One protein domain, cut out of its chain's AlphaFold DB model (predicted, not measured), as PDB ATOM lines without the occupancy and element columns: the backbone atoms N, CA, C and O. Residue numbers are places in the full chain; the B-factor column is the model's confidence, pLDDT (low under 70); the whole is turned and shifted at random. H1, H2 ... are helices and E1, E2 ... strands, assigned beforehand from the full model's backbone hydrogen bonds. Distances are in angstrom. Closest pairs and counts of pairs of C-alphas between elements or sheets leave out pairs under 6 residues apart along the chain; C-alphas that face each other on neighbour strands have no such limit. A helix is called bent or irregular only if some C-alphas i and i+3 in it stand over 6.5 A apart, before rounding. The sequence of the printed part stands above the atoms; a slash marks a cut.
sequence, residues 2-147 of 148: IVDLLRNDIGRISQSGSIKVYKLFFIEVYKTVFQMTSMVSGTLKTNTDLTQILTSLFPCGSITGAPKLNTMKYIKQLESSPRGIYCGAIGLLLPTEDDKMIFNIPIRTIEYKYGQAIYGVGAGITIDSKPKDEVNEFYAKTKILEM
ATOM      1  N   ILE A   2     109.957 102.652  87.562       94.75
ATOM      2  CA  ILE A   2     109.855 104.020  86.994       94.75
ATOM      3  C   ILE A   2     111.221 104.704  86.852       94.75
ATOM      4  O   ILE A   2     111.475 105.344  85.836       94.75
ATOM      5  N   VAL A   3     112.130 104.513  87.815       96.75
ATOM      6  CA  VAL A   3     113.517 105.000  87.704       96.75
ATOM      7  C   VAL A   3     114.194 104.440  86.452       96.75
ATOM      8  O   VAL A   3     114.814 105.191  85.710       96.75
ATOM      9  N   ASP A   4     114.032 103.147  86.173       95.94
ATOM     10  CA  ASP A   4     114.628 102.505  84.996       95.94
ATOM     11  C   ASP A   4     114.012 103.003  83.688       95.94
ATOM     12  O   ASP A   4     114.735 103.247  82.725       95.94
ATOM     13  N   LEU A   5     112.694 103.234  83.673       95.12
ATOM     14  CA  LEU A   5     112.011 103.860  82.543       95.12
ATOM     15  C   LEU A   5     112.584 105.257  82.258       95.12
ATOM     16  O   LEU A   5     112.926 105.552  81.116       95.12
ATOM     17  N   LEU A   6     112.773 106.087  83.290       95.62
ATOM     18  CA  LEU A   6     113.369 107.416  83.122       95.62
ATOM     19  C   LEU A   6     114.855 107.359  82.751       95.62
ATOM     20  O   LEU A   6     115.300 108.165  81.940       95.62
ATOM     21  N   ARG A   7     115.626 106.396  83.270       96.75
ATOM     22  CA  ARG A   7     117.014 106.161  82.833       96.75
ATOM     23  C   ARG A   7     117.076 105.827  81.345       96.75
ATOM     24  O   ARG A   7     117.956 106.335  80.660       96.75
ATOM     25  N   ASN A   8     116.150 105.008  80.846       95.50
ATOM     26  CA  ASN A   8     116.041 104.706  79.421       95.50
ATOM     27  C   ASN A   8     115.679 105.957  78.606       95.50
ATOM     28  O   ASN A   8     116.347 106.250  77.616       95.50
ATOM     29  N   ASP A   9     114.658 106.705  79.024       95.50
ATOM     30  CA  ASP A   9     114.174 107.876  78.284       95.50
ATOM     31  C   ASP A   9     115.224 109.000  78.239       95.50
ATOM     32  O   ASP A   9     115.490 109.562  77.176       95.50
ATOM     33  N   ILE A  10     115.889 109.280  79.363       96.75
ATOM     34  CA  ILE A  10     116.983 110.259  79.444       96.75
ATOM     35  C   ILE A  10     118.230 109.729  78.717       96.75
ATOM     36  O   ILE A  10     118.923 110.486  78.037       96.75
ATOM     37  N   GLY A  11     118.502 108.423  78.784       97.00
ATOM     38  CA  GLY A  11     119.644 107.779  78.129       97.00
ATOM     39  C   GLY A  11     119.661 107.930  76.607       97.00
ATOM     40  O   GLY A  11     120.732 108.057  76.017       97.00
ATOM     41  N   ARG A  12     118.493 107.997  75.956       95.75
ATOM     42  CA  ARG A  12     118.384 108.184  74.493       95.75
ATOM     43  C   ARG A  12     118.997 109.500  74.008       95.75
ATOM     44  O   ARG A  12     119.585 109.532  72.925       95.75
ATOM     45  N   ILE A  13     118.907 110.547  74.824       97.06
ATOM     46  CA  ILE A  13     119.381 111.907  74.523       97.06
ATOM     47  C   ILE A  13     120.651 112.290  75.299       97.06
ATOM     48  O   ILE A  13     121.164 113.392  75.134       97.06
ATOM     49  N   SER A  14     121.184 111.381  76.118       98.00
ATOM     50  CA  SER A  14     122.364 111.633  76.951       98.00
ATOM     51  C   SER A  14     123.626 110.964  76.410       98.00
ATOM     52  O   SER A  14     123.573 109.958  75.701       98.00
ATOM     53  N   GLN A  15     124.789 111.505  76.764       98.19
ATOM     54  CA  GLN A  15     126.093 110.903  76.509       98.19
ATOM     55  C   GLN A  15     126.202 109.546  77.214       98.19
ATOM     56  O   GLN A  15     125.711 109.374  78.338       98.19
ATOM     57  N   SER A  16     126.870 108.587  76.570       96.12
ATOM     58  CA  SER A  16     127.078 107.255  77.147       96.12
ATOM     59  C   SER A  16     127.811 107.349  78.489       96.12
ATOM     60  O   SER A  16     128.746 108.128  78.638       96.12
ATOM     61  N   GLY A  17     127.356 106.586  79.485       96.62
ATOM     62  CA  GLY A  17     127.936 106.580  80.834       96.62
ATOM     63  C   GLY A  17     127.629 107.812  81.701       96.62
ATOM     64  O   GLY A  17     128.024 107.833  82.863       96.62
ATOM     65  N   SER A  18     126.900 108.816  81.197       98.19
ATOM     66  CA  SER A  18     126.600 110.041  81.966       98.19
ATOM     67  C   SER A  18     125.394 109.927  82.907       98.19
ATOM     68  O   SER A  18     125.188 110.805  83.746       98.19
ATOM     69  N   ILE A  19     124.596 108.859  82.783       98.31
ATOM     70  CA  ILE A  19     123.372 108.682  83.572       98.31
ATOM     71  C   ILE A  19     123.708 108.444  85.040       98.31
ATOM     72  O   ILE A  19     124.417 107.499  85.385       98.31
ATOM     73  N   LYS A  20     123.123 109.264  85.912       98.25
ATOM     74  CA  LYS A  20     123.254 109.161  87.364       98.25
ATOM     75  C   LYS A  20     121.879 109.130  88.014       98.25
ATOM     76  O   LYS A  20     120.926 109.733  87.519       98.25
ATOM     77  N   VAL A  21     121.789 108.412  89.127       98.06
ATOM     78  CA  VAL A  21     120.591 108.340  89.963       98.06
ATOM     79  C   VAL A  21     120.947 108.878  91.338       98.06
ATOM     80  O   VAL A  21     121.931 108.454  91.940       98.06
ATOM     81  N   TYR A  22     120.138 109.805  91.830       96.81
ATOM     82  CA  TYR A  22     120.299 110.446  93.126       96.81
ATOM     83  C   TYR A  22     119.029 110.280  93.945       96.81
ATOM     84  O   TYR A  22     117.930 110.201  93.389       96.81
ATOM     85  N   LYS A  23     119.183 110.281  95.275       95.75
ATOM     86  CA  LYS A  23     118.058 110.238  96.222       95.75
ATOM     87  C   LYS A  23     117.069 109.108  95.891       95.75
ATOM     88  O   LYS A  23     115.865 109.332  95.807       95.75
ATOM     89  N   LEU A  24     117.591 107.909  95.625       96.44
ATOM     90  CA  LEU A  24     116.762 106.759  95.277       96.44
ATOM     91  C   LEU A  24     115.809 106.442  96.441       96.44
ATOM     92  O   LEU A  24     116.260 106.262  97.568       96.44
ATOM     93  N   PHE A  25     114.508 106.393  96.148       96.56
ATOM     94  CA  PHE A  25     113.417 106.169  97.110       96.56
ATOM     95  C   PHE A  25     113.352 107.177  98.270       96.56
ATOM     96  O   PHE A  25     112.938 106.838  99.378       96.56
ATOM     97  N   PHE A  26     113.741 108.427  98.025       98.00
ATOM     98  CA  PHE A  26     113.634 109.487  99.020       98.00
ATOM     99  C   PHE A  26     112.169 109.837  99.301       98.00
ATOM    100  O   PHE A  26     111.361 109.880  98.382       98.00
ATOM    101  N   ILE A  27     111.820 110.087 100.565       98.12
ATOM    102  CA  ILE A  27     110.460 110.463 100.955       98.12
ATOM    103  C   ILE A  27     110.396 111.968 101.192       98.12
ATOM    104  O   ILE A  27     111.032 112.498 102.101       98.12
ATOM    105  N   GLU A  28     109.583 112.645 100.391       97.44
ATOM    106  CA  GLU A  28     109.232 114.047 100.566       97.44
ATOM    107  C   GLU A  28     107.913 114.179 101.323       97.44
ATOM    108  O   GLU A  28     106.932 113.484 101.044       97.44
ATOM    109  N   VAL A  29     107.887 115.103 102.280       97.25
ATOM    110  CA  VAL A  29     106.699 115.394 103.081       97.25
ATOM    111  C   VAL A  29     105.961 116.571 102.456       97.25
ATOM    112  O   VAL A  29     106.492 117.679 102.388       97.25
ATOM    113  N   TYR A  30     104.724 116.342 102.026       94.94
ATOM    114  CA  TYR A  30     103.803 117.378 101.567       94.94
ATOM    115  C   TYR A  30     102.625 117.502 102.535       94.94
ATOM    116  O   TYR A  30     102.383 116.628 103.361       94.94
ATOM    117  N   LYS A  31     101.841 118.579 102.400       92.38
ATOM    118  CA  LYS A  31     100.700 118.861 103.293       92.38
ATOM    119  C   LYS A  31      99.708 117.700 103.417       92.38
ATOM    120  O   LYS A  31      99.165 117.492 104.493       92.38
ATOM    121  N   THR A  32      99.453 116.973 102.328       94.12
ATOM    122  CA  THR A  32      98.412 115.931 102.297       94.12
ATOM    123  C   THR A  32      98.939 114.514 102.103       94.12
ATOM    124  O   THR A  32      98.182 113.566 102.299       94.12
ATOM    125  N   VAL A  33     100.207 114.347 101.711       95.56
ATOM    126  CA  VAL A  33     100.802 113.034 101.422       95.56
ATOM    127  C   VAL A  33     102.290 113.000 101.760       95.56
ATOM    128  O   VAL A  33     102.970 114.026 101.734       95.56
ATOM    129  N   PHE A  34     102.806 111.789 101.940       96.88
ATOM    130  CA  PHE A  34     104.225 111.484 101.790       96.88
ATOM    131  C   PHE A  34     104.453 110.967 100.369       96.88
ATOM    132  O   PHE A  34     103.784 110.027  99.943       96.88
ATOM    133  N   GLN A  35     105.363 111.585  99.622       96.44
ATOM    134  CA  GLN A  35     105.649 111.226  98.236       96.44
ATOM    135  C   GLN A  35     107.040 110.614  98.143       96.44
ATOM    136  O   GLN A  35     108.027 111.254  98.496       96.44
ATOM    137  N   MET A  36     107.133 109.402  97.602       97.44
ATOM    138  CA  MET A  36     108.424 108.841  97.224       97.44
ATOM    139  C   MET A  36     108.905 109.475  95.914       97.44
ATOM    140  O   MET A  36     108.177 109.489  94.916       97.44
ATOM    141  N   THR A  37     110.133 109.984  95.915       97.19
ATOM    142  CA  THR A  37     110.801 110.605  94.773       97.19
ATOM    143  C   THR A  37     112.160 109.960  94.519       97.19
ATOM    144  O   THR A  37     112.734 109.240  95.338       97.19
ATOM    145  N   SER A  38     112.655 110.129  93.300       97.69
ATOM    146  CA  SER A  38     114.005 109.749  92.888       97.69
ATOM    147  C   SER A  38     114.415 110.672  91.756       97.69
ATOM    148  O   SER A  38     113.578 111.057  90.940       97.69
ATOM    149  N   MET A  39     115.691 111.030  91.699       97.69
ATOM    150  CA  MET A  39     116.214 111.933  90.681       97.69
ATOM    151  C   MET A  39     117.097 111.156  89.712       97.69
ATOM    152  O   MET A  39     117.994 110.425  90.125       97.69
ATOM    153  N   VAL A  40     116.859 111.339  88.418       97.88
ATOM    154  CA  VAL A  40     117.700 110.806  87.343       97.88
ATOM    155  C   VAL A  40     118.230 111.987  86.543       97.88
ATOM    156  O   VAL A  40     117.462 112.881  86.194       97.88
ATOM    157  N   SER A  41     119.527 112.000  86.257       97.62
ATOM    158  CA  SER A  41     120.150 113.018  85.409       97.62
ATOM    159  C   SER A  41     121.073 112.384  84.375       97.62
ATOM    160  O   SER A  41     121.542 111.262  84.560       97.62
ATOM    161  N   GLY A  42     121.379 113.132  83.318       97.38
ATOM    162  CA  GLY A  42     122.362 112.786  82.296       97.38
ATOM    163  C   GLY A  42     122.913 114.047  81.638       97.38
ATOM    164  O   GLY A  42     122.326 115.121  81.773       97.38
ATOM    165  N   THR A  43     124.038 113.918  80.943       97.44
ATOM    166  CA  THR A  43     124.611 115.011  80.144       97.44
ATOM    167  C   THR A  43     124.083 114.894  78.725       97.44
ATOM    168  O   THR A  43     124.265 113.841  78.117       97.44
ATOM    169  N   LEU A  44     123.455 115.939  78.179       96.00
ATOM    170  CA  LEU A  44     122.930 115.916  76.810       96.00
ATOM    171  C   LEU A  44     124.031 115.635  75.773       96.00
ATOM    172  O   LEU A  44     125.194 116.022  75.933       96.00
ATOM    173  N   LYS A  45     123.661 114.951  74.687       96.38
ATOM    174  CA  LYS A  45     124.516 114.836  73.498       96.38
ATOM    175  C   LYS A  45     124.661 116.207  72.832       96.38
ATOM    176  O   LYS A  45     123.745 117.028  72.890       96.38
ATOM    177  N   THR A  46     125.785 116.433  72.160       92.94
ATOM    178  CA  THR A  46     125.989 117.632  71.337       92.94
ATOM    179  C   THR A  46     124.871 117.762  70.301       92.94
ATOM    180  O   THR A  46     124.464 116.756  69.720       92.94
ATOM    181  N   ASN A  47     124.392 118.988  70.066       90.00
ATOM    182  CA  ASN A  47     123.314 119.307  69.119       90.00
ATOM    183  C   ASN A  47     121.969 118.614  69.416       90.00
ATOM    184  O   ASN A  47     121.215 118.333  68.488       90.00
ATOM    185  N   THR A  48     121.665 118.320  70.687       93.38
ATOM    186  CA  THR A  48     120.322 117.845  71.052       93.38
ATOM    187  C   THR A  48     119.345 119.018  71.048       93.38
ATOM    188  O   THR A  48     119.514 119.946  71.837       93.38
ATOM    189  N   ASP A  49     118.321 118.971  70.200       91.94
ATOM    190  CA  ASP A  49     117.301 120.020  70.128       91.94
ATOM    191  C   ASP A  49     116.103 119.767  71.069       91.94
ATOM    192  O   ASP A  49     115.918 118.684  71.640       91.94
ATOM    193  N   LEU A  50     115.254 120.787  71.232       91.25
ATOM    194  CA  LEU A  50     114.052 120.714  72.069       91.25
ATOM    195  C   LEU A  50     113.081 119.609  71.620       91.25
ATOM    196  O   LEU A  50     112.472 118.944  72.460       91.25
ATOM    197  N   THR A  51     112.939 119.382  70.314       93.50
ATOM    198  CA  THR A  51     112.025 118.367  69.771       93.50
ATOM    199  C   THR A  51     112.478 116.968  70.172       93.50
ATOM    200  O   THR A  51     111.655 116.145  70.578       93.50
ATOM    201  N   GLN A  52     113.782 116.699  70.122       95.31
ATOM    202  CA  GLN A  52     114.382 115.444  70.567       95.31
ATOM    203  C   GLN A  52     114.192 115.237  72.072       95.31
ATOM    204  O   GLN A  52     113.827 114.136  72.494       95.31
ATOM    205  N   ILE A  53     114.370 116.290  72.877       94.69
ATOM    206  CA  ILE A  53     114.135 116.242  74.328       94.69
ATOM    207  C   ILE A  53     112.677 115.884  74.619       94.69
ATOM    208  O   ILE A  53     112.408 114.911  75.328       94.69
ATOM    209  N   LEU A  54     111.730 116.627  74.041       93.94
ATOM    210  CA  LEU A  54     110.304 116.401  74.264       93.94
ATOM    211  C   LEU A  54     109.870 115.024  73.756       93.94
ATOM    212  O   LEU A  54     109.212 114.299  74.489       93.94
ATOM    213  N   THR A  55     110.296 114.609  72.564       94.12
ATOM    214  CA  THR A  55     109.936 113.294  72.001       94.12
ATOM    215  C   THR A  55     110.458 112.136  72.855       94.12
ATOM    216  O   THR A  55     109.811 111.092  72.946       94.12
ATOM    217  N   SER A  56     111.617 112.300  73.500       95.12
ATOM    218  CA  SER A  56     112.181 111.258  74.360       95.12
ATOM    219  C   SER A  56     111.494 111.183  75.726       95.12
ATOM    220  O   SER A  56     111.263 110.090  76.248       95.12
ATOM    221  N   LEU A  57     111.164 112.337  76.314       94.69
ATOM    222  CA  LEU A  57     110.677 112.424  77.694       94.69
ATOM    223  C   LEU A  57     109.147 112.444  77.812       94.69
ATOM    224  O   LEU A  57     108.617 112.062  78.857       94.69
ATOM    225  N   PHE A  58     108.429 112.865  76.768       94.94
ATOM    226  CA  PHE A  58     106.984 113.071  76.798       94.94
ATOM    227  C   PHE A  58     106.187 111.876  76.235       94.94
ATOM    228  O   PHE A  58     106.554 111.316  75.202       94.94
ATOM    229  N   PRO A  59     105.049 111.510  76.856       94.00
ATOM    230  CA  PRO A  59     104.641 111.885  78.210       94.00
ATOM    231  C   PRO A  59     105.537 111.209  79.260       94.00
ATOM    232  O   PRO A  59     106.168 110.176  78.997       94.00
ATOM    233  N   CYS A  60     105.595 111.789  80.462       94.44
ATOM    234  CA  CYS A  60     106.508 111.303  81.493       94.44
ATOM    235  C   CYS A  60     106.187 109.856  81.910       94.44
ATOM    236  O   CYS A  60     105.031 109.460  82.079       94.44
ATOM    237  N   GLY A  61     107.235 109.057  82.116       92.94
ATOM    238  CA  GLY A  61     107.117 107.662  82.530       92.94
ATOM    239  C   GLY A  61     106.351 107.453  83.842       92.94
ATOM    240  O   GLY A  61     105.645 106.459  83.982       92.94
ATOM    241  N   SER A  62     106.437 108.398  84.784       94.44
ATOM    242  CA  SER A  62     105.802 108.288  86.106       94.44
ATOM    243  C   SER A  62     104.275 108.401  86.093       94.44
ATOM    244  O   SER A  62     103.641 107.952  87.041       94.44
ATOM    245  N   ILE A  63     103.684 108.970  85.038       95.12
ATOM    246  CA  ILE A  63     102.225 109.153  84.911       95.12
ATOM    247  C   ILE A  63     101.586 108.259  83.842       95.12
ATOM    248  O   ILE A  63     100.369 108.283  83.637       95.12
ATOM    249  N   THR A  64     102.419 107.499  83.134       94.38
ATOM    250  CA  THR A  64     102.001 106.523  82.128       94.38
ATOM    251  C   THR A  64     102.108 105.119  82.698       94.38
ATOM    252  O   THR A  64     101.095 104.447  82.806       94.38
ATOM    253  N   GLY A  65     103.311 104.692  83.086       93.56
ATOM    254  CA  GLY A  65     103.625 103.320  83.480       93.56
ATOM    255  C   GLY A  65     104.588 102.637  82.504       93.56
ATOM    256  O   GLY A  65     105.013 103.220  81.505       93.56
ATOM    257  N   ALA A  66     104.971 101.398  82.808       94.19
ATOM    258  CA  ALA A  66     105.895 100.618  81.988       94.19
ATOM    259  C   ALA A  66     105.270  99.266  81.604       94.19
ATOM    260  O   ALA A  66     104.744  98.591  82.488       94.19
ATOM    261  N   PRO A  67     105.366  98.828  80.331       93.56
ATOM    262  CA  PRO A  67     105.951  99.527  79.177       93.56
ATOM    263  C   PRO A  67     105.084 100.694  78.663       93.56
ATOM    264  O   PRO A  67     103.909 100.497  78.357       93.56
ATOM    265  N   LYS A  68     105.685 101.882  78.472       92.12
ATOM    266  CA  LYS A  68     104.983 103.158  78.204       92.12
ATOM    267  C   LYS A  68     103.907 103.066  77.112       92.12
ATOM    268  O   LYS A  68     102.760 103.434  77.342       92.12
ATOM    269  N   LEU A  69     104.256 102.538  75.934       92.31
ATOM    270  CA  LEU A  69     103.323 102.431  74.801       92.31
ATOM    271  C   LEU A  69     102.125 101.521  75.094       92.31
ATOM    272  O   LEU A  69     101.013 101.823  74.670       92.31
ATOM    273  N   ASN A  70     102.336 100.421  75.817       95.62
ATOM    274  CA  ASN A  70     101.259  99.494  76.151       95.62
ATOM    275  C   ASN A  70     100.359 100.083  77.233       95.62
ATOM    276  O   ASN A  70      99.139 100.055  77.085       95.62
ATOM    277  N   THR A  71     100.938 100.686  78.274       95.81
ATOM    278  CA  THR A  71     100.140 101.309  79.334       95.81
ATOM    279  C   THR A  71      99.300 102.470  78.801       95.81
ATOM    280  O   THR A  71      98.131 102.577  79.151       95.81
ATOM    281  N   MET A  72      99.823 103.271  77.864       95.88
ATOM    282  CA  MET A  72      99.035 104.325  77.208       95.88
ATOM    283  C   MET A  72      97.843 103.791  76.395       95.88
ATOM    284  O   MET A  72      96.814 104.464  76.334       95.88
ATOM    285  N   LYS A  73      97.933 102.591  75.797       97.19
ATOM    286  CA  LYS A  73      96.781 101.956  75.127       97.19
ATOM    287  C   LYS A  73      95.686 101.598  76.130       97.19
ATOM    288  O   LYS A  73      94.524 101.893  75.868       97.19
ATOM    289  N   TYR A  74      96.060 101.026  77.275       96.75
ATOM    290  CA  TYR A  74      95.109 100.718  78.345       96.75
ATOM    291  C   TYR A  74      94.481 101.980  78.932       96.75
ATOM    292  O   TYR A  74      93.266 102.033  79.060       96.75
ATOM    293  N   ILE A  75      95.277 103.018  79.206       96.81
ATOM    294  CA  ILE A  75      94.772 104.325  79.659       96.81
ATOM    295  C   ILE A  75      93.709 104.847  78.688       96.81
ATOM    296  O   ILE A  75      92.601 105.160  79.107       96.81
ATOM    297  N   LYS A  76      94.005 104.856  77.381       96.31
ATOM    298  CA  LYS A  76      93.059 105.305  76.350       96.31
ATOM    299  C   LYS A  76      91.781 104.457  76.288       96.31
ATOM    300  O   LYS A  76      90.740 104.978  75.909       96.31
ATOM    301  N   GLN A  77      91.869 103.162  76.587       97.56
ATOM    302  CA  GLN A  77      90.721 102.256  76.573       97.56
ATOM    303  C   GLN A  77      89.851 102.388  77.831       97.56
ATOM    304  O   GLN A  77      88.642 102.194  77.751       97.56
ATOM    305  N   LEU A  78      90.468 102.653  78.984       96.94
ATOM    306  CA  LEU A  78      89.812 102.624  80.291       96.94
ATOM    307  C   LEU A  78      89.285 103.995  80.729       96.94
ATOM    308  O   LEU A  78      88.269 104.059  81.416       96.94
ATOM    309  N   GLU A  79      89.959 105.086  80.366       97.12
ATOM    310  CA  GLU A  79      89.512 106.437  80.708       97.12
ATOM    311  C   GLU A  79      88.396 106.899  79.765       97.12
ATOM    312  O   GLU A  79      88.470 106.741  78.548       97.12
ATOM    313  N   SER A  80      87.352 107.508  80.330       95.94
ATOM    314  CA  SER A  80      86.165 107.952  79.588       95.94
ATOM    315  C   SER A  80      86.390 109.211  78.746       95.94
ATOM    316  O   SER A  80      85.555 109.549  77.905       95.94
ATOM    317  N   SER A  81      87.498 109.922  78.958       93.50
ATOM    318  CA  SER A  81      87.812 111.175  78.273       93.50
ATOM    319  C   SER A  81      89.321 111.390  78.136       93.50
ATOM    320  O   SER A  81      90.085 110.898  78.967       93.50
ATOM    321  N   PRO A  82      89.780 112.178  77.147       93.62
ATOM    322  CA  PRO A  82      91.170 112.622  77.087       93.62
ATOM    323  C   PRO A  82      91.575 113.402  78.347       93.62
ATOM    324  O   PRO A  82      90.789 114.190  78.866       93.62
ATOM    325  N   ARG A  83      92.829 113.250  78.788       95.25
ATOM    326  CA  ARG A  83      93.346 113.901  80.007       95.25
ATOM    327  C   ARG A  83      93.497 115.429  79.912       95.25
ATOM    328  O   ARG A  83      93.666 116.081  80.935       95.25
ATOM    329  N   GLY A  84      93.438 116.022  78.717       92.75
ATOM    330  CA  GLY A  84      93.628 117.467  78.555       92.75
ATOM    331  C   GLY A  84      95.026 117.896  79.004       92.75
ATOM    332  O   GLY A  84      96.012 117.293  78.572       92.75
ATOM    333  N   ILE A  85      95.123 118.912  79.871       94.75
ATOM    334  CA  ILE A  85      96.429 119.302  80.420       94.75
ATOM    335  C   ILE A  85      96.962 118.270  81.415       94.75
ATOM    336  O   ILE A  85      98.176 118.144  81.523       94.75
ATOM    337  N   TYR A  86      96.100 117.532  82.128       97.00
ATOM    338  CA  TYR A  86      96.502 116.601  83.188       97.00
ATOM    339  C   TYR A  86      97.496 115.558  82.663       97.00
ATOM    340  O   TYR A  86      97.302 114.958  81.606       97.00
ATOM    341  N   CYS A  87      98.588 115.351  83.406       96.56
ATOM    342  CA  CYS A  87      99.707 114.492  82.999       96.56
ATOM    343  C   CYS A  87     100.439 114.917  81.705       96.56
ATOM    344  O   CYS A  87     101.227 114.134  81.172       96.56
ATOM    345  N   GLY A  88     100.208 116.141  81.221       96.00
ATOM    346  CA  GLY A  88     100.934 116.764  80.119       96.00
ATOM    347  C   GLY A  88     102.286 117.350  80.547       96.00
ATOM    348  O   GLY A  88     103.019 116.761  81.342       96.00
ATOM    349  N   ALA A  89     102.626 118.517  79.999       95.25
ATOM    350  CA  ALA A  89     103.831 119.268  80.342       95.25
ATOM    351  C   ALA A  89     103.520 120.770  80.365       95.25
ATOM    352  O   ALA A  89     102.932 121.296  79.424       95.25
ATOM    353  N   ILE A  90     103.921 121.454  81.438       95.19
ATOM    354  CA  ILE A  90     103.819 122.910  81.595       95.19
ATOM    355  C   ILE A  90     105.195 123.418  81.996       95.19
ATOM    356  O   ILE A  90     105.788 122.891  82.934       95.19
ATOM    357  N   GLY A  91     105.724 124.420  81.305       92.94
ATOM    358  CA  GLY A  91     107.095 124.835  81.548       92.94
ATOM    359  C   GLY A  91     107.476 126.183  80.976       92.94
ATOM    360  O   GLY A  91     106.658 126.898  80.404       92.94
ATOM    361  N   LEU A  92     108.751 126.501  81.166       92.12
ATOM    362  CA  LEU A  92     109.413 127.719  80.735       92.12
ATOM    363  C   LEU A  92     110.624 127.354  79.875       92.12
ATOM    364  O   LEU A  92     111.400 126.459  80.218       92.12
ATOM    365  N   LEU A  93     110.771 128.088  78.779       90.81
ATOM    366  CA  LEU A  93     111.904 128.060  77.862       90.81
ATOM    367  C   LEU A  93     112.528 129.455  77.923       90.81
ATOM    368  O   LEU A  93     111.879 130.426  77.528       90.81
ATOM    369  N   LEU A  94     113.727 129.577  78.492       86.81
ATOM    370  CA  LEU A  94     114.388 130.875  78.625       86.81
ATOM    371  C   LEU A  94     115.248 131.162  77.383       86.81
ATOM    372  O   LEU A  94     116.007 130.284  76.987       86.81
ATOM    373  N   PRO A  95     115.185 132.374  76.797       76.38
ATOM    374  CA  PRO A  95     115.948 132.744  75.598       76.38
ATOM    375  C   PRO A  95     117.412 133.136  75.895       76.38
ATOM    376  O   PRO A  95     118.045 133.815  75.092       76.38
ATOM    377  N   THR A  96     117.920 132.820  77.087       70.38
ATOM    378  CA  THR A  96     119.240 133.244  77.584       70.38
ATOM    379  C   THR A  96     120.340 132.259  77.191       70.38
ATOM    380  O   THR A  96     120.038 131.101  76.947       70.38
ATOM    381  N   GLU A  97     121.609 132.681  77.258       59.84
ATOM    382  CA  GLU A  97     122.799 131.910  76.833       59.84
ATOM    383  C   GLU A  97     122.936 130.488  77.423       59.84
ATOM    384  O   GLU A  97     123.573 129.640  76.808       59.84
ATOM    385  N   ASP A  98     122.315 130.199  78.573       69.50
ATOM    386  CA  ASP A  98     122.321 128.861  79.189       69.50
ATOM    387  C   ASP A  98     121.221 127.909  78.659       69.50
ATOM    388  O   ASP A  98     121.120 126.778  79.142       69.50
ATOM    389  N   ASP A  99     120.348 128.366  77.746       69.56
ATOM    390  CA  ASP A  99     119.217 127.620  77.159       69.56
ATOM    391  C   ASP A  99     118.424 126.805  78.196       69.56
ATOM    392  O   ASP A  99     118.077 125.631  78.017       69.56
ATOM    393  N   LYS A 100     118.157 127.413  79.358       86.00
ATOM    394  CA  LYS A 100     117.534 126.702  80.473       86.00
ATOM    395  C   LYS A 100     116.061 126.436  80.180       86.00
ATOM    396  O   LYS A 100     115.255 127.350  80.001       86.00
ATOM    397  N   MET A 101     115.705 125.158  80.241       91.00
ATOM    398  CA  MET A 101     114.345 124.673  80.038       91.00
ATOM    399  C   MET A 101     113.864 123.964  81.299       91.00
ATOM    400  O   MET A 101     114.551 123.091  81.833       91.00
ATOM    401  N   ILE A 102     112.689 124.340  81.791       93.19
ATOM    402  CA  ILE A 102     112.104 123.761  83.003       93.19
ATOM    403  C   ILE A 102     110.675 123.358  82.689       93.19
ATOM    404  O   ILE A 102     109.858 124.213  82.366       93.19
ATOM    405  N   PHE A 103     110.364 122.073  82.830       95.06
ATOM    406  CA  PHE A 103     109.019 121.543  82.635       95.06
ATOM    407  C   PHE A 103     108.561 120.789  83.877       95.06
ATOM    408  O   PHE A 103     109.310 120.011  84.463       95.06
ATOM    409  N   ASN A 104     107.302 120.997  84.233       96.12
ATOM    410  CA  ASN A 104     106.569 120.242  85.229       96.12
ATOM    411  C   ASN A 104     105.503 119.386  84.559       96.12
ATOM    412  O   ASN A 104     104.967 119.719  83.501       96.12
ATOM    413  N   ILE A 105     105.158 118.298  85.236       97.06
ATOM    414  CA  ILE A 105     103.986 117.503  84.900       97.06
ATOM    415  C   ILE A 105     102.826 118.106  85.695       97.06
ATOM    416  O   ILE A 105     102.919 118.150  86.924       97.06
ATOM    417  N   PRO A 106     101.745 118.569  85.050       96.75
ATOM    418  CA  PRO A 106     100.569 119.108  85.726       96.75
ATOM    419  C   PRO A 106      99.764 117.980  86.380       96.75
ATOM    420  O   PRO A 106      98.741 117.508  85.884       96.75
ATOM    421  N   ILE A 107     100.292 117.510  87.503       95.25
ATOM    422  CA  ILE A 107      99.583 116.758  88.529       95.25
ATOM    423  C   ILE A 107      99.268 117.723  89.668       95.25
ATOM    424  O   ILE A 107     100.023 118.663  89.914       95.25
ATOM    425  N   ARG A 108      98.157 117.498  90.375       94.56
ATOM    426  CA  ARG A 108      97.655 118.448  91.383       94.56
ATOM    427  C   ARG A 108      97.425 119.855  90.809       94.56
ATOM    428  O   ARG A 108      97.727 120.855  91.451       94.56
ATOM    429  N   THR A 109      96.908 119.925  89.587       95.94
ATOM    430  CA  THR A 109      96.625 121.166  88.856       95.94
ATOM    431  C   THR A 109      95.138 121.214  88.524       95.94
ATOM    432  O   THR A 109      94.578 120.197  88.119       95.94
ATOM    433  N   ILE A 110      94.512 122.379  88.700       95.62
ATOM    434  CA  ILE A 110      93.129 122.625  88.277       95.62
ATOM    435  C   ILE A 110      93.160 123.251  86.880       95.62
ATOM    436  O   ILE A 110      93.770 124.301  86.689       95.62
ATOM    437  N   GLU A 111      92.488 122.624  85.916       95.12
ATOM    438  CA  GLU A 111      92.167 123.232  84.622       95.12
ATOM    439  C   GLU A 111      90.803 123.917  84.736       95.12
ATOM    440  O   GLU A 111      89.799 123.252  84.984       95.12
ATOM    441  N   TYR A 112      90.744 125.239  84.562       94.94
ATOM    442  CA  TYR A 112      89.470 125.952  84.480       94.94
ATOM    443  C   TYR A 112      89.086 126.167  83.018       94.94
ATOM    444  O   TYR A 112      89.772 126.884  82.287       94.94
ATOM    445  N   LYS A 113      87.991 125.545  82.579       92.38
ATOM    446  CA  LYS A 113      87.540 125.595  81.186       92.38
ATOM    447  C   LYS A 113      86.024 125.488  81.102       92.38
ATOM    448  O   LYS A 113      85.417 124.684  81.798       92.38
ATOM    449  N   TYR A 114      85.411 126.293  80.233       93.00
ATOM    450  CA  TYR A 114      83.959 126.284  79.994       93.00
ATOM    451  C   TYR A 114      83.111 126.396  81.276       93.00
ATOM    452  O   TYR A 114      82.086 125.735  81.416       93.00
ATOM    453  N   GLY A 115      83.557 127.212  82.237       95.56
ATOM    454  CA  GLY A 115      82.863 127.391  83.515       95.56
ATOM    455  C   GLY A 115      83.059 126.254  84.524       95.56
ATOM    456  O   GLY A 115      82.461 126.301  85.594       95.56
ATOM    457  N   GLN A 116      83.887 125.250  84.218       94.88
ATOM    458  CA  GLN A 116      84.151 124.098  85.083       94.88
ATOM    459  C   GLN A 116      85.614 124.065  85.533       94.88
ATOM    460  O   GLN A 116      86.523 124.332  84.749       94.88
ATOM    461  N   ALA A 117      85.833 123.705  86.798       94.94
ATOM    462  CA  ALA A 117      87.147 123.393  87.349       94.94
ATOM    463  C   ALA A 117      87.364 121.874  87.305       94.94
ATOM    464  O   ALA A 117      86.612 121.117  87.917       94.94
ATOM    465  N   ILE A 118      88.388 121.430  86.583       94.44
ATOM    466  CA  ILE A 118      88.708 120.018  86.367       94.44
ATOM    467  C   ILE A 118      90.005 119.699  87.108       94.44
ATOM    468  O   ILE A 118      91.022 120.361  86.901       94.44
ATOM    469  N   TYR A 119      89.985 118.670  87.955       95.75
ATOM    470  CA  TYR A 119      91.155 118.199  88.695       95.75
ATOM    471  C   TYR A 119      91.393 116.714  88.420       95.75
ATOM    472  O   TYR A 119      90.571 115.868  88.770       95.75
ATOM    473  N   GLY A 120      92.530 116.396  87.801       95.25
ATOM    474  CA  GLY A 120      92.930 115.018  87.532       95.25
ATOM    475  C   GLY A 120      93.629 114.369  88.727       95.25
ATOM    476  O   GLY A 120      94.546 114.943  89.320       95.25
ATOM    477  N   VAL A 121      93.237 113.134  89.043       96.31
ATOM    478  CA  VAL A 121      93.889 112.279  90.041       96.31
ATOM    479  C   VAL A 121      94.036 110.861  89.495       96.31
ATOM    480  O   VAL A 121      93.200 110.391  88.730       96.31
ATOM    481  N   GLY A 122      95.115 110.185  89.880       95.12
ATOM    482  CA  GLY A 122      95.408 108.830  89.435       95.12
ATOM    483  C   GLY A 122      96.418 108.139  90.344       95.12
ATOM    484  O   GLY A 122      97.071 108.785  91.174       95.12
ATOM    485  N   ALA A 123      96.547 106.829  90.159       95.12
ATOM    486  CA  ALA A 123      97.423 105.932  90.907       95.12
ATOM    487  C   ALA A 123      98.183 105.010  89.949       95.12
ATOM    488  O   ALA A 123      97.743 104.753  88.825       95.12
ATOM    489  N   GLY A 124      99.343 104.537  90.396       94.88
ATOM    490  CA  GLY A 124     100.141 103.571  89.655       94.88
ATOM    491  C   GLY A 124      99.702 102.155  89.997       94.88
ATOM    492  O   GLY A 124     100.039 101.663  91.066       94.88
ATOM    493  N   ILE A 125      98.999 101.492  89.083       96.19
ATOM    494  CA  ILE A 125      98.509 100.128  89.308       96.19
ATOM    495  C   ILE A 125      99.617  99.106  89.038       96.19
ATOM    496  O   ILE A 125     100.271  99.133  87.991       96.19
ATOM    497  N   THR A 126      99.800  98.180  89.975       96.12
ATOM    498  CA  THR A 126     100.714  97.037  89.873       96.12
ATOM    499  C   THR A 126      99.970  95.729  90.139       96.12
ATOM    500  O   THR A 126      98.779  95.733  90.439       96.12
ATOM    501  N   ILE A 127     100.661  94.593  90.031       96.75
ATOM    502  CA  ILE A 127     100.070  93.285  90.349       96.75
ATOM    503  C   ILE A 127      99.686  93.147  91.831       96.75
ATOM    504  O   ILE A 127      98.743  92.428  92.148       96.75
ATOM    505  N   ASP A 128     100.367  93.878  92.717       97.38
ATOM    506  CA  ASP A 128     100.129  93.854  94.165       97.38
ATOM    507  C   ASP A 128      99.105  94.909  94.617       97.38
ATOM    508  O   ASP A 128      98.777  95.009  95.803       97.38
ATOM    509  N   SER A 129      98.595  95.713  93.678       97.69
ATOM    510  CA  SER A 129      97.624  96.766  93.959       97.69
ATOM    511  C   SER A 129      96.298  96.190  94.446       97.69
ATOM    512  O   SER A 129      95.716  95.285  93.844       97.69
ATOM    513  N   LYS A 130      95.767  96.780  95.516       98.38
ATOM    514  CA  LYS A 130      94.431  96.477  96.037       98.38
ATOM    515  C   LYS A 130      93.490  97.611  95.647       98.38
ATOM    516  O   LYS A 130      93.723  98.732  96.092       98.38
ATOM    517  N   PRO A 131      92.388  97.362  94.912       97.06
ATOM    518  CA  PRO A 131      91.528  98.432  94.395       97.06
ATOM    519  C   PRO A 131      91.078  99.460  95.441       97.06
ATOM    520  O   PRO A 131      91.048 100.656  95.168       97.06
ATOM    521  N   LYS A 132      90.770  99.007  96.662       97.81
ATOM    522  CA  LYS A 132      90.365  99.892  97.761       97.81
ATOM    523  C   LYS A 132      91.483 100.847  98.195       97.81
ATOM    524  O   LYS A 132      91.201 102.000  98.504       97.81
ATOM    525  N   ASP A 133      92.727 100.383  98.202       97.94
ATOM    526  CA  ASP A 133      93.876 101.185  98.622       97.94
ATOM    527  C   ASP A 133      94.222 102.243  97.565       97.94
ATOM    528  O   ASP A 133      94.512 103.383  97.915       97.94
ATOM    529  N   GLU A 134      94.064 101.918  96.279       97.88
ATOM    530  CA  GLU A 134      94.252 102.877  95.177       97.88
ATOM    531  C   GLU A 134      93.207 104.004  95.217       97.88
ATOM    532  O   GLU A 134      93.525 105.179  95.038       97.88
ATOM    533  N   VAL A 135      91.952 103.668  95.541       96.81
ATOM    534  CA  VAL A 135      90.894 104.667  95.757       96.81
ATOM    535  C   VAL A 135      91.194 105.533  96.989       96.81
ATOM    536  O   VAL A 135      91.005 106.748  96.949       96.81
ATOM    537  N   ASN A 136      91.719 104.949  98.071       96.50
ATOM    538  CA  ASN A 136      92.176 105.723  99.232       96.50
ATOM    539  C   ASN A 136      93.314 106.689  98.865       96.50
ATOM    540  O   ASN A 136      93.359 107.813  99.374       96.50
ATOM    541  N   GLU A 137      94.208 106.289  97.959       96.75
ATOM    542  CA  GLU A 137      95.261 107.160  97.442       96.75
ATOM    543  C   GLU A 137      94.684 108.349  96.659       96.75
ATOM    544  O   GLU A 137      95.186 109.470  96.793       96.75
ATOM    545  N   PHE A 138      93.597 108.149  95.898       95.94
ATOM    546  CA  PHE A 138      92.912 109.253  95.216       95.94
ATOM    547  C   PHE A 138      92.440 110.293  96.226       95.94
ATOM    548  O   PHE A 138      92.798 111.463  96.089       95.94
ATOM    549  N   TYR A 139      91.736 109.862  97.279       95.62
ATOM    550  CA  TYR A 139      91.286 110.760  98.343       95.62
ATOM    551  C   TYR A 139      92.461 111.501  98.997       95.62
ATOM    552  O   TYR A 139      92.407 112.716  99.177       95.62
ATOM    553  N   ALA A 140      93.567 110.815  99.302       95.88
ATOM    554  CA  ALA A 140      94.750 111.453  99.885       95.88
ATOM    555  C   ALA A 140      95.377 112.520  98.961       95.88
ATOM    556  O   ALA A 140      95.823 113.580  99.420       95.88
ATOM    557  N   LYS A 141      95.391 112.271  97.646       96.50
ATOM    558  CA  LYS A 141      95.890 113.218  96.639       96.50
ATOM    559  C   LYS A 141      94.940 114.402  96.435       96.50
ATOM    560  O   LYS A 141      95.435 115.512  96.244       96.50
ATOM    561  N   THR A 142      93.623 114.204  96.539       96.81
ATOM    562  CA  THR A 142      92.611 115.262  96.359       96.81
ATOM    563  C   THR A 142      92.347 116.097  97.606       96.81
ATOM    564  O   THR A 142      91.815 117.190  97.459       96.81
ATOM    565  N   LYS A 143      92.768 115.671  98.807       96.00
ATOM    566  CA  LYS A 143      92.619 116.445 100.062       96.00
ATOM    567  C   LYS A 143      93.096 117.896  99.986       96.00
ATOM    568  O   LYS A 143      92.642 118.733 100.750       96.00
ATOM    569  N   ILE A 144      94.005 118.221  99.065       94.25
ATOM    570  CA  ILE A 144      94.455 119.605  98.864       94.25
ATOM    571  C   ILE A 144      93.310 120.536  98.434       94.25
ATOM    572  O   ILE A 144      93.369 121.727  98.717       94.25
ATOM    573  N   LEU A 145      92.269 119.999  97.790       94.69
ATOM    574  CA  LEU A 145      91.081 120.742  97.370       94.69
ATOM    575  C   LEU A 145      90.194 121.155  98.549       94.69
ATOM    576  O   LEU A 145      89.482 122.140  98.442       94.69
ATOM    577  N   GLU A 146      90.263 120.440  99.674       93.31
ATOM    578  CA  GLU A 146      89.549 120.793 100.913       93.31
ATOM    579  C   GLU A 146      90.204 121.985 101.634       93.31
ATOM    580  O   GLU A 146      89.675 122.482 102.623       93.31
ATOM    581  N   MET A 147      91.379 122.418 101.164       86.88
ATOM    582  CA  MET A 147      92.160 123.517 101.735       86.88
ATOM    583  C   MET A 147      92.102 124.806 100.901       86.88
ATOM    584  O   MET A 147      92.797 125.762 101.255       86.88
TER     585      MET A 147
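Overview. This is residues 2 to 147 of the 148 residues of the protein "Para-aminobenzoate synthetase component I" of Staphylococcus aureus (UniProt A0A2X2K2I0). A long hairpin of two strands, E1 and E2, runs along one side with helix H1 next to E2, and H2 and the short H3 are at H1, with H4 following beyond H3. Two smaller hairpins, E3 with E4 and E5 with E6, are separate from this group, and the long helix H5 is near the end of the long axis where E5 and E6 also lie; contacts between the parts are few. The printed part has 146 residues with five named helices and six named strands in the order H1 E1 E2 H2 H3 H4 E3 E4 E5 E6 H5, making three antiparallel sheets of two strands, and its class is mixed, helices and strands. It is compact, with a radius of gyration of the C-alphas of 16.9 A and a rounded outline of 46 by 39 by 33 A.

Along the chain. Start at C-alpha 20, (123.254, 109.161, 87.364), where E1, residues 20 to 29, begins its 23.7 A; it bends by 57 degrees at residue 25. E2 returns over residues 34 to 41, 22.9 A. Go back to C-alpha 2 at (109.855, 104.020, 86.994) for H1, residues 2 to 13, 17.6 A long. Next come H2, residues 50 to 57, H3, residues 61 to 64, and H4, residues 68 to 78, 15.3 A. The short strands are E3, residues 90 to 93, E4, 101 to 104, E5, 110 to 113, and E6, 116 to 119. H5, residues 131 to 147, spans 26.1 A and ends at C-alpha 147, (92.160, 123.517, 101.735).

Arrangement. In the hairpin of E1 and E2, look at N 22 and O 39, 2.8 A apart. H1 and E2 come closest at the C-alphas of Arg 7 and Val 40, 6.5 A. H1 and H2 touch, closest at the C-alphas of Asp 9 and Ser 56, 5.6 A, with a shallow tilt of 28 degrees, opposite ways. With residues 2 to 6 alone H1 touches H3, Ile 2 to Ser 62, 6.0 A between C-alphas. H3 touches H4 at the C-alphas of Thr 64 and Met 72, 6.2 A. The hairpin of E3 and E4 has N 92 and O 102 at 2.8 A, that of E5 and E6 N 118 and O 111 at 2.8 A. H5 touches no helix; it has a kink of 31 degrees near residue 141 and is only just irregular, C-alphas 141 and 144 being 6.9 A apart. Every O i to N i+4 pair is within hydrogen-bond range in H2 and H4, 7 of 8 in H1 and 9 of 13 in H5; H3 is too short for such a pair.

Size, cuts and confidence. The C-alphas farthest apart are those of Glu 97 and Lys 132, 50.2 A. The printed part has no cut. The links H4 to E3 and E6 to H5 are long, and residues 76 to 82, of which 76 to 78 belong to H4, and 127 to 132 stand free. Mean pLDDT of the printed part is 94.5; residues 97 to 99 are under 70.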